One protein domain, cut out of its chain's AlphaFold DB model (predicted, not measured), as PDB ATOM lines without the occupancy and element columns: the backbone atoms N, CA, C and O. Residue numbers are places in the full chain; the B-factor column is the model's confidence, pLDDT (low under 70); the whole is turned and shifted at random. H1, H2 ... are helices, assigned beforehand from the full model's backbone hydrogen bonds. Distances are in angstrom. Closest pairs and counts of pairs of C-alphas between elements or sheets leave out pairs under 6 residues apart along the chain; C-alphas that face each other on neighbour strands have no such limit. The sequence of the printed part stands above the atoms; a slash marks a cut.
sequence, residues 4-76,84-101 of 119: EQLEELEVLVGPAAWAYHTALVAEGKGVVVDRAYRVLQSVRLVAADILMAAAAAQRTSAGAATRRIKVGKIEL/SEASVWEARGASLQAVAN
ATOM      1  N   GLU A   4     151.056 135.539 156.951       94.06
ATOM      2  CA  GLU A   4     150.141 135.771 158.074       94.06
ATOM      3  C   GLU A   4     149.506 134.451 158.532       94.06
ATOM      4  O   GLU A   4     149.471 134.142 159.721       94.06
ATOM      5  N   GLN A   5     149.106 133.605 157.580       94.25
ATOM      6  CA  GLN A   5     148.607 132.256 157.858       94.25
ATOM      7  C   GLN A   5     149.664 131.358 158.508       94.25
ATOM      8  O   GLN A   5     149.326 130.508 159.334       94.25
ATOM      9  N   LEU A   6     150.936 131.517 158.132       94.00
ATOM     10  CA  LEU A   6     152.036 130.791 158.764       94.00
ATOM     11  C   LEU A   6     152.243 131.254 160.213       94.00
ATOM     12  O   LEU A   6     152.416 130.414 161.091       94.00
ATOM     13  N   GLU A   7     152.175 132.556 160.482       94.31
ATOM     14  CA  GLU A   7     152.276 133.087 161.846       94.31
ATOM     15  C   GLU A   7     151.103 132.614 162.724       94.31
ATOM     16  O   GLU A   7     151.319 132.124 163.836       94.31
ATOM     17  N   GLU A   8     149.866 132.654 162.208       95.25
ATOM     18  CA  GLU A   8     148.699 132.086 162.902       95.25
ATOM     19  C   GLU A   8     148.922 130.598 163.204       95.25
ATOM     20  O   GLU A   8     148.672 130.144 164.324       95.25
ATOM     21  N   LEU A   9     149.430 129.831 162.233       96.50
ATOM     22  CA  LEU A   9     149.722 128.413 162.409       96.50
ATOM     23  C   LEU A   9     150.712 128.166 163.554       96.50
ATOM     24  O   LEU A   9     150.452 127.317 164.412       96.50
ATOM     25  N   GLU A  10     151.823 128.902 163.587       94.12
ATOM     26  CA  GLU A  10     152.847 128.772 164.628       94.12
ATOM     27  C   GLU A  10     152.285 129.076 166.021       94.12
ATOM     28  O   GLU A  10     152.559 128.347 166.980       94.12
ATOM     29  N   VAL A  11     151.423 130.091 166.137       96.12
ATOM     30  CA  VAL A  11     150.740 130.440 167.392       96.12
ATOM     31  C   VAL A  11     149.748 129.350 167.814       96.12
ATOM     32  O   VAL A  11     149.684 128.977 168.993       96.12
ATOM     33  N   LEU A  12     148.972 128.807 166.871       95.81
ATOM     34  CA  LEU A  12     147.988 127.760 167.152       95.81
ATOM     35  C   LEU A  12     148.648 126.456 167.601       95.81
ATOM     36  O   LEU A  12     148.151 125.831 168.543       95.81
ATOM     37  N   VAL A  13     149.765 126.072 166.986       95.38
ATOM     38  CA  VAL A  13     150.541 124.884 167.367       95.38
ATOM     39  C   VAL A  13     151.307 125.126 168.674       95.38
ATOM     40  O   VAL A  13     151.328 124.266 169.555       95.38
ATOM     41  N   GLY A  14     151.878 126.316 168.845       93.44
ATOM     42  CA  GLY A  14     152.715 126.678 169.981       93.44
ATOM     43  C   GLY A  14     154.171 126.204 169.833       93.44
ATOM     44  O   GLY A  14     154.455 125.205 169.165       93.44
ATOM     45  N   PRO A  15     155.126 126.882 170.496       91.00
ATOM     46  CA  PRO A  15     156.555 126.765 170.185       91.00
ATOM     47  C   PRO A  15     157.143 125.370 170.441       91.00
ATOM     48  O   PRO A  15     157.970 124.896 169.664       91.00
ATOM     49  N   ALA A  16     156.714 124.683 171.506       88.75
ATOM     50  CA  ALA A  16     157.226 123.353 171.849       88.75
ATOM     51  C   ALA A  16     156.810 122.286 170.820       88.75
ATOM     52  O   ALA A  16     157.652 121.531 170.328       88.75
ATOM     53  N   ALA A  17     155.524 122.262 170.454       89.62
ATOM     54  CA  ALA A  17     155.004 121.336 169.454       89.62
ATOM     55  C   ALA A  17     155.547 121.656 168.054       89.62
ATOM     56  O   ALA A  17     155.895 120.737 167.315       89.62
ATOM     57  N   TRP A  18     155.701 122.941 167.715       92.31
ATOM     58  CA  TRP A  18     156.273 123.380 166.442       92.31
ATOM     59  C   TRP A  18     157.730 122.940 166.277       92.31
ATOM     60  O   TRP A  18     158.109 122.367 165.254       92.31
ATOM     61  N   ALA A  19     158.552 123.115 167.317       90.69
ATOM     62  CA  ALA A  19     159.937 122.655 167.306       90.69
ATOM     63  C   ALA A  19     160.037 121.125 167.168       90.69
ATOM     64  O   ALA A  19     160.917 120.618 166.467       90.69
ATOM     65  N   TYR A  20     159.138 120.380 167.821       89.56
ATOM     66  CA  TYR A  20     159.090 118.922 167.700       89.56
ATOM     67  C   TYR A  20     158.661 118.482 166.294       89.56
ATOM     68  O   TYR A  20     159.327 117.655 165.674       89.56
ATOM     69  N   HIS A  21     157.605 119.087 165.750       91.19
ATOM     70  CA  HIS A  21     157.152 118.872 164.376       91.19
ATOM     71  C   HIS A  21     158.246 119.171 163.347       91.19
ATOM     72  O   HIS A  21     158.472 118.355 162.456       91.19
ATOM     73  N   THR A  22     158.986 120.266 163.508       90.88
ATOM     74  CA  THR A  22     160.087 120.632 162.606       90.88
ATOM     75  C   THR A  22     161.160 119.539 162.556       90.88
ATOM     76  O   THR A  22     161.646 119.184 161.479       90.88
ATOM     77  N   ALA A  23     161.488 118.934 163.703       88.94
ATOM     78  CA  ALA A  23     162.398 117.790 163.752       88.94
ATOM     79  C   ALA A  23     161.823 116.563 163.018       88.94
ATOM     80  O   ALA A  23     162.540 115.905 162.266       88.94
ATOM     81  N   LEU A  24     160.520 116.289 163.160       87.38
ATOM     82  CA  LEU A  24     159.857 115.206 162.424       87.38
ATOM     83  C   LEU A  24     159.850 115.443 160.911       87.38
ATOM     84  O   LEU A  24     160.019 114.494 160.148       87.38
ATOM     85  N   VAL A  25     159.654 116.685 160.456       89.06
ATOM     86  CA  VAL A  25     159.706 117.039 159.027       89.06
ATOM     87  C   VAL A  25     161.103 116.788 158.465       89.06
ATOM     88  O   VAL A  25     161.217 116.198 157.392       89.06
ATOM     89  N   ALA A  26     162.160 117.144 159.202       85.50
ATOM     90  CA  ALA A  26     163.537 116.848 158.801       85.50
ATOM     91  C   ALA A  26     163.807 115.334 158.670       85.50
ATOM     92  O   ALA A  26     164.611 114.919 157.838       85.50
ATOM     93  N   GLU A  27     163.102 114.500 159.441       85.56
ATOM     94  CA  GLU A  27     163.129 113.035 159.331       85.56
ATOM     95  C   GLU A  27     162.165 112.460 158.273       85.56
ATOM     96  O   GLU A  27     162.075 111.240 158.123       85.56
ATOM     97  N   GLY A  28     161.409 113.304 157.562       85.69
ATOM     98  CA  GLY A  28     160.403 112.881 156.583       85.69
ATOM     99  C   GLY A  28     159.130 112.272 157.189       85.69
ATOM    100  O   GLY A  28     158.381 111.602 156.484       85.69
ATOM    101  N   LYS A  29     158.882 112.480 158.488       85.62
ATOM    102  CA  LYS A  29     157.731 111.936 159.241       85.62
ATOM    103  C   LYS A  29     156.727 112.999 159.688       85.62
ATOM    104  O   LYS A  29     155.673 112.657 160.214       85.62
ATOM    105  N   GLY A  30     157.073 114.275 159.546       86.88
ATOM    106  CA  GLY A  30     156.219 115.398 159.924       86.88
ATOM    107  C   GLY A  30     155.232 115.797 158.827       86.88
ATOM    108  O   GLY A  30     155.399 115.465 157.653       86.88
ATOM    109  N   VAL A  31     154.211 116.559 159.215       91.50
ATOM    110  CA  VAL A  31     153.210 117.110 158.293       91.50
ATOM    111  C   VAL A  31     153.853 118.182 157.412       91.50
ATOM    112  O   VAL A  31     154.398 119.162 157.915       91.50
ATOM    113  N   VAL A  32     153.772 118.027 156.091       94.12
ATOM    114  CA  VAL A  32     154.227 119.058 155.146       94.12
ATOM    115  C   VAL A  32     153.155 120.139 155.050       94.12
ATOM    116  O   VAL A  32     152.127 119.935 154.402       94.12
ATOM    117  N   VAL A  33     153.408 121.284 155.685       93.94
ATOM    118  CA  VAL A  33     152.420 122.351 155.915       93.94
ATOM    119  C   VAL A  33     151.741 122.822 154.628       93.94
ATOM    120  O   VAL A  33     150.516 122.784 154.542       93.94
ATOM    121  N   ASP A  34     152.505 123.174 153.589       93.06
ATOM    122  CA  ASP A  34     151.931 123.612 152.307       93.06
ATOM    123  C   ASP A  34     151.021 122.564 151.666       93.06
ATOM    124  O   ASP A  34     150.014 122.895 151.040       93.06
ATOM    125  N   ARG A  35     151.366 121.281 151.811       92.75
ATOM    126  CA  ARG A  35     150.575 120.184 151.249       92.75
ATOM    127  C   ARG A  35     149.302 119.962 152.056       92.75
ATOM    128  O   ARG A  35     148.242 119.814 151.458       92.75
ATOM    129  N   ALA A  36     149.408 119.968 153.383       93.94
ATOM    130  CA  ALA A  36     148.267 119.835 154.280       93.94
ATOM    131  C   ALA A  36     147.279 120.989 154.080       93.94
ATOM    132  O   ALA A  36     146.086 120.755 153.906       93.94
ATOM    133  N   TYR A  37     147.778 122.224 153.980       95.00
ATOM    134  CA  TYR A  37     146.945 123.399 153.740       95.00
ATOM    135  C   TYR A  37     146.203 123.332 152.401       95.00
ATOM    136  O   TYR A  37     145.023 123.659 152.343       95.00
ATOM    137  N   ARG A  38     146.838 122.839 151.328       93.62
ATOM    138  CA  ARG A  38     146.158 122.662 150.029       93.62
ATOM    139  C   ARG A  38     144.962 121.712 150.097       93.62
ATOM    140  O   ARG A  38     144.024 121.892 149.328       93.62
ATOM    141  N   VAL A  39     145.007 120.716 150.978       94.56
ATOM    142  CA  VAL A  39     143.931 119.728 151.137       94.56
ATOM    143  C   VAL A  39     142.865 120.233 152.102       94.56
ATOM    144  O   VAL A  39     141.680 120.145 151.804       94.56
ATOM    145  N   LEU A  40     143.282 120.763 153.251       92.31
ATOM    146  CA  LEU A  40     142.383 121.117 154.348       92.31
ATOM    147  C   LEU A  40     141.799 122.528 154.218       92.31
ATOM    148  O   LEU A  40     140.760 122.798 154.812       92.31
ATOM    149  N   GLN A  41     142.471 123.423 153.482       92.38
ATOM    150  CA  GLN A  41     142.086 124.827 153.267       92.38
ATOM    151  C   GLN A  41     141.747 125.573 154.574       92.38
ATOM    152  O   GLN A  41     140.902 126.462 154.605       92.38
ATOM    153  N   SER A  42     142.381 125.182 155.685       93.88
ATOM    154  CA  SER A  42     142.101 125.710 157.020       93.88
ATOM    155  C   SER A  42     143.341 125.625 157.898       93.88
ATOM    156  O   SER A  42     143.843 124.535 158.180       93.88
ATOM    157  N   VAL A  43     143.808 126.781 158.378       94.81
ATOM    158  CA  VAL A  43     144.971 126.884 159.275       94.81
ATOM    159  C   VAL A  43     144.732 126.104 160.573       94.81
ATOM    160  O   VAL A  43     145.613 125.388 161.039       94.81
ATOM    161  N   ARG A  44     143.506 126.150 161.114       95.25
ATOM    162  CA  ARG A  44     143.122 125.427 162.341       95.25
ATOM    163  C   ARG A  44     143.179 123.911 162.168       95.25
ATOM    164  O   ARG A  44     143.638 123.220 163.074       95.25
ATOM    165  N   LEU A  45     142.751 123.393 161.014       95.56
ATOM    166  CA  LEU A  45     142.831 121.958 160.725       95.56
ATOM    167  C   LEU A  45     144.276 121.506 160.496       95.56
ATOM    168  O   LEU A  45     144.654 120.440 160.968       95.56
ATOM    169  N   VAL A  46     145.102 122.327 159.840       96.50
ATOM    170  CA  VAL A  46     146.537 122.041 159.693       96.50
ATOM    171  C   VAL A  46     147.242 122.054 161.052       96.50
ATOM    172  O   VAL A  46     148.028 121.156 161.342       96.50
ATOM    173  N   ALA A  47     146.923 123.017 161.921       96.88
ATOM    174  CA  ALA A  47     147.442 123.066 163.287       96.88
ATOM    175  C   ALA A  47     147.050 121.815 164.091       96.88
ATOM    176  O   ALA A  47     147.886 121.236 164.787       96.88
ATOM    177  N   ALA A  48     145.793 121.375 163.969       96.44
ATOM    178  CA  ALA A  48     145.319 120.146 164.594       96.44
ATOM    179  C   ALA A  48     146.091 118.917 164.088       96.44
ATOM    180  O   ALA A  48     146.556 118.121 164.901       96.44
ATOM    181  N   ASP A  49     146.294 118.796 162.775       95.69
ATOM    182  CA  ASP A  49     147.037 117.686 162.167       95.69
ATOM    183  C   ASP A  49     148.494 117.634 162.660       95.69
ATOM    184  O   ASP A  49     148.991 116.583 163.066       95.69
ATOM    185  N   ILE A  50     149.162 118.791 162.744       95.75
ATOM    186  CA  ILE A  50     150.520 118.906 163.296       95.75
ATOM    187  C   ILE A  50     150.573 118.433 164.753       95.75
ATOM    188  O   ILE A  50     151.453 117.647 165.110       95.75
ATOM    189  N   LEU A  51     149.640 118.886 165.593       95.56
ATOM    190  CA  LEU A  51     149.587 118.522 167.010       95.56
ATOM    191  C   LEU A  51     149.313 117.027 167.212       95.56
ATOM    192  O   LEU A  51     149.956 116.389 168.047       95.56
ATOM    193  N   MET A  52     148.406 116.451 166.422       93.56
ATOM    194  CA  MET A  52     148.086 115.024 166.467       93.56
ATOM    195  C   MET A  52     149.263 114.167 165.993       93.56
ATOM    196  O   MET A  52     149.612 113.181 166.648       93.56
ATOM    197  N   ALA A  53     149.930 114.562 164.905       91.31
ATOM    198  CA  ALA A  53     151.124 113.883 164.408       91.31
ATOM    199  C   ALA A  53     152.285 113.960 165.413       91.31
ATOM    200  O   ALA A  53     152.945 112.952 165.674       91.31
ATOM    201  N   ALA A  54     152.503 115.129 166.024       90.31
ATOM    202  CA  ALA A  54     153.499 115.325 167.072       90.31
ATOM    203  C   ALA A  54     153.215 114.433 168.292       90.31
ATOM    204  O   ALA A  54     154.104 113.711 168.748       90.31
ATOM    205  N   ALA A  55     151.970 114.406 168.774       90.69
ATOM    206  CA  ALA A  55     151.562 113.559 169.892       90.69
ATOM    207  C   ALA A  55     151.736 112.060 169.584       90.69
ATOM    208  O   ALA A  55     152.263 111.308 170.410       90.69
ATOM    209  N   ALA A  56     151.344 111.616 168.387       88.94
ATOM    210  CA  ALA A  56     151.507 110.229 167.955       88.94
ATOM    211  C   ALA A  56     152.990 109.829 167.872       88.94
ATOM    212  O   ALA A  56     153.400 108.805 168.429       88.94
ATOM    213  N   ALA A  57     153.821 110.663 167.243       85.62
ATOM    214  CA  ALA A  57     155.257 110.431 167.144       85.62
ATOM    215  C   ALA A  57     155.929 110.404 168.526       85.62
ATOM    216  O   ALA A  57     156.767 109.538 168.790       85.62
ATOM    217  N   GLN A  58     155.500 111.261 169.449       84.06
ATOM    218  CA  GLN A  58     156.003 111.266 170.815       84.06
ATOM    219  C   GLN A  58     155.657 109.977 171.572       84.06
ATOM    220  O   GLN A  58     156.524 109.411 172.237       84.06
ATOM    221  N   ARG A  59     154.434 109.454 171.428       78.94
ATOM    222  CA  ARG A  59     154.030 108.172 172.039       78.94
ATOM    223  C   ARG A  59     154.829 106.992 171.495       78.94
ATOM    224  O   ARG A  59     155.250 106.133 172.264       78.94
ATOM    225  N   THR A  60     155.091 106.967 170.190       73.25
ATOM    226  CA  THR A  60     155.941 105.922 169.586       73.25
ATOM    227  C   THR A  60     157.412 106.061 169.994       73.25
ATOM    228  O   THR A  60     158.101 105.058 170.168       73.25
ATOM    229  N   SER A  61     157.878 107.290 170.235       62.53
ATOM    230  CA  SER A  61     159.230 107.572 170.736       62.53
ATOM    231  C   SER A  61     159.396 107.224 172.218       62.53
ATOM    232  O   SER A  61     160.482 106.831 172.625       62.53
ATOM    233  N   ALA A  62     158.329 107.294 173.020       52.25
ATOM    234  CA  ALA A  62     158.338 106.884 174.427       52.25
ATOM    235  C   ALA A  62     158.572 105.368 174.608       52.25
ATOM    236  O   ALA A  62     159.031 104.942 175.665       52.25
ATOM    237  N   GLY A  63     158.324 104.557 173.570       41.56
ATOM    238  CA  GLY A  63     158.719 103.142 173.514       41.56
ATOM    239  C   GLY A  63     160.166 102.904 173.058       41.56
ATOM    240  O   GLY A  63     160.671 101.789 173.167       41.56
ATOM    241  N   ALA A  64     160.854 103.938 172.567       46.12
ATOM    242  CA  ALA A  64     162.241 103.895 172.121       46.12
ATOM    243  C   ALA A  64     163.127 104.615 173.147       46.12
ATOM    244  O   ALA A  64     163.549 105.753 172.941       46.12
ATOM    245  N   ALA A  65     163.388 103.948 174.272       41.75
ATOM    246  CA  ALA A  65     164.271 104.434 175.325       41.75
ATOM    247  C   ALA A  65     165.581 105.014 174.744       41.75
ATOM    248  O   ALA A  65     166.361 104.318 174.098       41.75
ATOM    249  N   THR A  66     165.783 106.310 174.983       44.75
ATOM    250  CA  THR A  66     167.042 107.059 174.865       44.75
ATOM    251  C   THR A  66     167.782 106.932 173.526       44.75
ATOM    252  O   THR A  66     168.764 106.200 173.394       44.75
ATOM    253  N   ARG A  67     167.426 107.763 172.536       43.47
ATOM    254  CA  ARG A  67     168.358 108.062 171.435       43.47
ATOM    255  C   ARG A  67     169.368 109.114 171.897       43.47
ATOM    256  O   ARG A  67     169.051 110.297 171.946       43.47
ATOM    257  N   ARG A  68     170.598 108.686 172.217       45.03
ATOM    258  CA  ARG A  68     171.754 109.589 172.367       45.03
ATOM    259  C   ARG A  68     172.009 110.278 171.029       45.03
ATOM    260  O   ARG A  68     172.494 109.645 170.092       45.03
ATOM    261  N   ILE A  69     171.686 111.560 170.935       46.66
ATOM    262  CA  ILE A  69     172.048 112.383 169.782       46.66
ATOM    263  C   ILE A  69     173.435 112.958 170.069       46.66
ATOM    264  O   ILE A  69     173.599 113.811 170.938       46.66
ATOM    265  N   LYS A  70     174.457 112.463 169.366       34.72
ATOM    266  CA  LYS A  70     175.825 112.973 169.498       34.72
ATOM    267  C   LYS A  70     175.990 114.202 168.604       34.72
ATOM    268  O   LYS A  70     176.048 114.065 167.386       34.72
ATOM    269  N   VAL A  71     176.088 115.389 169.202       42.97
ATOM    270  CA  VAL A  71     176.420 116.637 168.496       42.97
ATOM    271  C   VAL A  71     177.842 117.051 168.894       42.97
ATOM    272  O   VAL A  71     178.070 117.754 169.874       42.97
ATOM    273  N   GLY A  72     178.846 116.561 168.161       59.66
ATOM    274  CA  GLY A  72     180.256 116.875 168.436       59.66
ATOM    275  C   GLY A  72     180.787 116.292 169.762       59.66
ATOM    276  O   GLY A  72     180.629 115.099 170.020       59.66
ATOM    277  N   LYS A  73     181.474 117.121 170.572       39.72
ATOM    278  CA  LYS A  73     182.037 116.765 171.900       39.72
ATOM    279  C   LYS A  73     181.099 117.071 173.081       39.72
ATOM    280  O   LYS A  73     181.506 116.879 174.221       39.72
ATOM    281  N   ILE A  74     179.886 117.562 172.828       39.72
ATOM    282  CA  ILE A  74     178.939 117.945 173.878       39.72
ATOM    283  C   ILE A  74     177.734 117.009 173.786       39.72
ATOM    284  O   ILE A  74     177.028 116.978 172.779       39.72
ATOM    285  N   GLU A  75     177.525 116.212 174.831       36.44
ATOM    286  CA  GLU A  75     176.304 115.430 175.001       36.44
ATOM    287  C   GLU A  75     175.212 116.377 175.504       36.44
ATOM    288  O   GLU A  75     175.235 116.826 176.645       36.44
ATOM    289  N   LEU A  76     174.282 116.741 174.621       45.69
ATOM    290  CA  LEU A  76     173.079 117.475 175.000       45.69
ATOM    291  C   LEU A  76     171.991 116.460 175.339       45.69
ATOM    292  O   LEU A  76     171.393 115.842 174.456       45.69
ATOM    293  N   SER A  84     152.684 113.330 179.311       70.44
ATOM    294  CA  SER A  84     151.765 114.436 179.578       70.44
ATOM    295  C   SER A  84     151.714 115.479 178.457       70.44
ATOM    296  O   SER A  84     150.631 115.974 178.165       70.44
ATOM    297  N   GLU A  85     152.825 115.794 177.782       78.94
ATOM    298  CA  GLU A  85     152.833 116.781 176.686       78.94
ATOM    299  C   GLU A  85     152.093 116.267 175.448       78.94
ATOM    300  O   GLU A  85     151.272 116.987 174.885       78.94
ATOM    301  N   ALA A  86     152.276 114.988 175.098       84.94
ATOM    302  CA  ALA A  86     151.529 114.353 174.012       84.94
ATOM    303  C   ALA A  86     150.009 114.416 174.242       84.94
ATOM    304  O   ALA A  86     149.234 114.583 173.300       84.94
ATOM    305  N   SER A  87     149.581 114.287 175.501       89.25
ATOM    306  CA  SER A  87     148.166 114.368 175.880       89.25
ATOM    307  C   SER A  87     147.632 115.801 175.761       89.25
ATOM    308  O   SER A  87     146.518 116.009 175.286       89.25
ATOM    309  N   VAL A  88     148.439 116.804 176.128       91.50
ATOM    310  CA  VAL A  88     148.093 118.228 175.974       91.50
ATOM    311  C   VAL A  88     147.978 118.613 174.498       91.50
ATOM    312  O   VAL A  88     147.023 119.291 174.115       91.50
ATOM    313  N   TRP A  89     148.917 118.176 173.655       93.88
ATOM    314  CA  TRP A  89     148.879 118.455 172.217       93.88
ATOM    315  C   TRP A  89     147.675 117.800 171.546       93.88
ATOM    316  O   TRP A  89     146.995 118.454 170.759       93.88
ATOM    317  N   GLU A  90     147.345 116.563 171.915       93.31
ATOM    318  CA  GLU A  90     146.151 115.874 171.421       93.31
ATOM    319  C   GLU A  90     144.857 116.593 171.827       93.31
ATOM    320  O   GLU A  90     144.012 116.865 170.976       93.31
ATOM    321  N   ALA A  91     144.720 116.986 173.098       93.31
ATOM    322  CA  ALA A  91     143.548 117.727 173.566       93.31
ATOM    323  C   ALA A  91     143.379 119.071 172.834       93.31
ATOM    324  O   ALA A  91     142.265 119.461 172.461       93.31
ATOM    325  N   ARG A  92     144.489 119.776 172.581       93.38
ATOM    326  CA  ARG A  92     144.490 121.031 171.821       93.38
ATOM    327  C   ARG A  92     144.141 120.803 170.350       93.38
ATOM    328  O   ARG A  92     143.315 121.539 169.816       93.38
ATOM    329  N   GLY A  93     144.704 119.774 169.717       93.75
ATOM    330  CA  GLY A  93     144.385 119.395 168.340       93.75
ATOM    331  C   GLY A  93     142.904 119.051 168.163       93.75
ATOM    332  O   GLY A  93     142.246 119.602 167.282       93.75
ATOM    333  N   ALA A  94     142.346 118.242 169.067       93.75
ATOM    334  CA  ALA A  94     140.923 117.904 169.076       93.75
ATOM    335  C   ALA A  94     140.030 119.146 169.244       93.75
ATOM    336  O   ALA A  94     139.026 119.295 168.547       93.75
ATOM    337  N   SER A  95     140.425 120.077 170.118       93.31
ATOM    338  CA  SER A  95     139.703 121.340 170.312       93.31
ATOM    339  C   SER A  95     139.711 122.205 169.045       93.31
ATOM    340  O   SER A  95     138.675 122.741 168.657       93.31
ATOM    341  N   LEU A  96     140.853 122.310 168.355       94.38
ATOM    342  CA  LEU A  96     140.962 123.061 167.097       94.38
ATOM    343  C   LEU A  96     140.124 122.440 165.978       94.38
ATOM    344  O   LEU A  96     139.479 123.168 165.221       94.38
ATOM    345  N   GLN A  97     140.081 121.110 165.904       92.50
ATOM    346  CA  GLN A  97     139.224 120.402 164.960       92.50
ATOM    347  C   GLN A  97     137.738 120.647 165.253       92.50
ATOM    348  O   GLN A  97     136.969 120.921 164.332       92.50
ATOM    349  N   ALA A  98     137.332 120.623 166.525       90.50
ATOM    350  CA  ALA A  98     135.959 120.923 166.926       90.50
ATOM    351  C   ALA A  98     135.543 122.354 166.545       90.50
ATOM    352  O   ALA A  98     134.462 122.550 165.992       90.50
ATOM    353  N   VAL A  99     136.416 123.343 166.770       89.31
ATOM    354  CA  VAL A  99     136.167 124.742 166.382       89.31
ATOM    355  C   VAL A  99     136.054 124.892 164.864       89.31
ATOM    356  O   VAL A  99     135.138 125.556 164.386       89.31
ATOM    357  N   ALA A 100     136.947 124.262 164.097       89.56
ATOM    358  CA  ALA A 100     136.896 124.308 162.637       89.56
ATOM    359  C   ALA A 100     135.603 123.677 162.085       89.56
ATOM    360  O   ALA A 100     134.963 124.252 161.207       89.56
ATOM    361  N   ASN A 101     135.177 122.544 162.649       84.88
ATOM    362  CA  ASN A 101     133.930 121.883 162.263       84.88
ATOM    363  C   ASN A 101     132.695 122.714 162.648       84.88
ATOM    364  O   ASN A 101     131.748 122.807 161.870       84.88
TER     365      ASN A 101
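AT A GLANCE: This is residues 4 to 76 and 84 to 101 of the 119 residues of an uncharacterized protein of Deinococcus swuensis (UniProt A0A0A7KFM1). Two long helices, H4 and H5, pack side by side and run opposite ways, and three shorter helices, H1, H2 and H3, pack on H4 at larger angles, which puts H4 in the core. Beyond the last residues of H4, a thin arm with no named element sticks out from this body with residues 63 to 67 and 69 to 75, and folds back in a short antiparallel pairing of residues 70 to 71 with 74 to 75. The printed part has 91 residues with five named helices, H1 to H5 in chain order, and no named strand; the class is all helix. The whole is compact, with a radius of gyration of the C-alphas of 14.1 A, and elongated, spanning 46 by 25 by 19 A.

HOW THE PARTS SIT: The hub is H4, residues 43 to 62, which touches four helices. H5, residues 84 to 101, touches H4 at a shallow tilt of 24 degrees, opposite ways; their closest C-alphas, Ala 48 and Gly 93, are 3.9 A apart. H1, residues 4 to 13, touches residues 43 to 51 of H4 at a steep tilt of 38 degrees, the same way, the closest C-alphas being those of Val 13 and Ala 47, 5.4 A apart. H2, residues 15 to 26, touches residues 50 to 54 of H4 and is about perpendicular to it at 75 degrees; the closest C-alphas, of His 21 and Ala 54, are 5.8 A apart. H3, residues 33 to 40, touches residues 43 to 46 of H4 at a steep tilt of 62 degrees, opposite ways, with the C-alphas of Ala 36 and Val 46 closest at 6.1 A. H1 and H5 are near each other, while H3 is apart from H1, H2 and H5. In each of the five helices every O i to N i+4 pair is within hydrogen-bond range.

IN THESE COORDINATES: H4 is 28.4 A long from first to last C-alpha and begins with C-alpha 43 at (144.971, 126.884, 159.275). H5 is 25.9 A long and ends with C-alpha 101 at (133.930, 121.883, 162.263). H2 is 16.6 A long, H1 14.3 A and H3 10.2 A; C-alpha 4, where H1 begins, is at (150.141, 135.771, 158.074).

THE WHOLE: The two C-alphas farthest apart, those of Lys 73 and Asn 101, are 49.3 A apart. Residues 77 to 83 are not printed, and C-alphas 76 and 84 are 22.0 A apart across the cut. Of the links printed whole, H1 to H2 and H3 to H4 are tight and H2 to H3 is short. The mean pLDDT of the printed part is 83.0, and residues 61 to 76 are under 70.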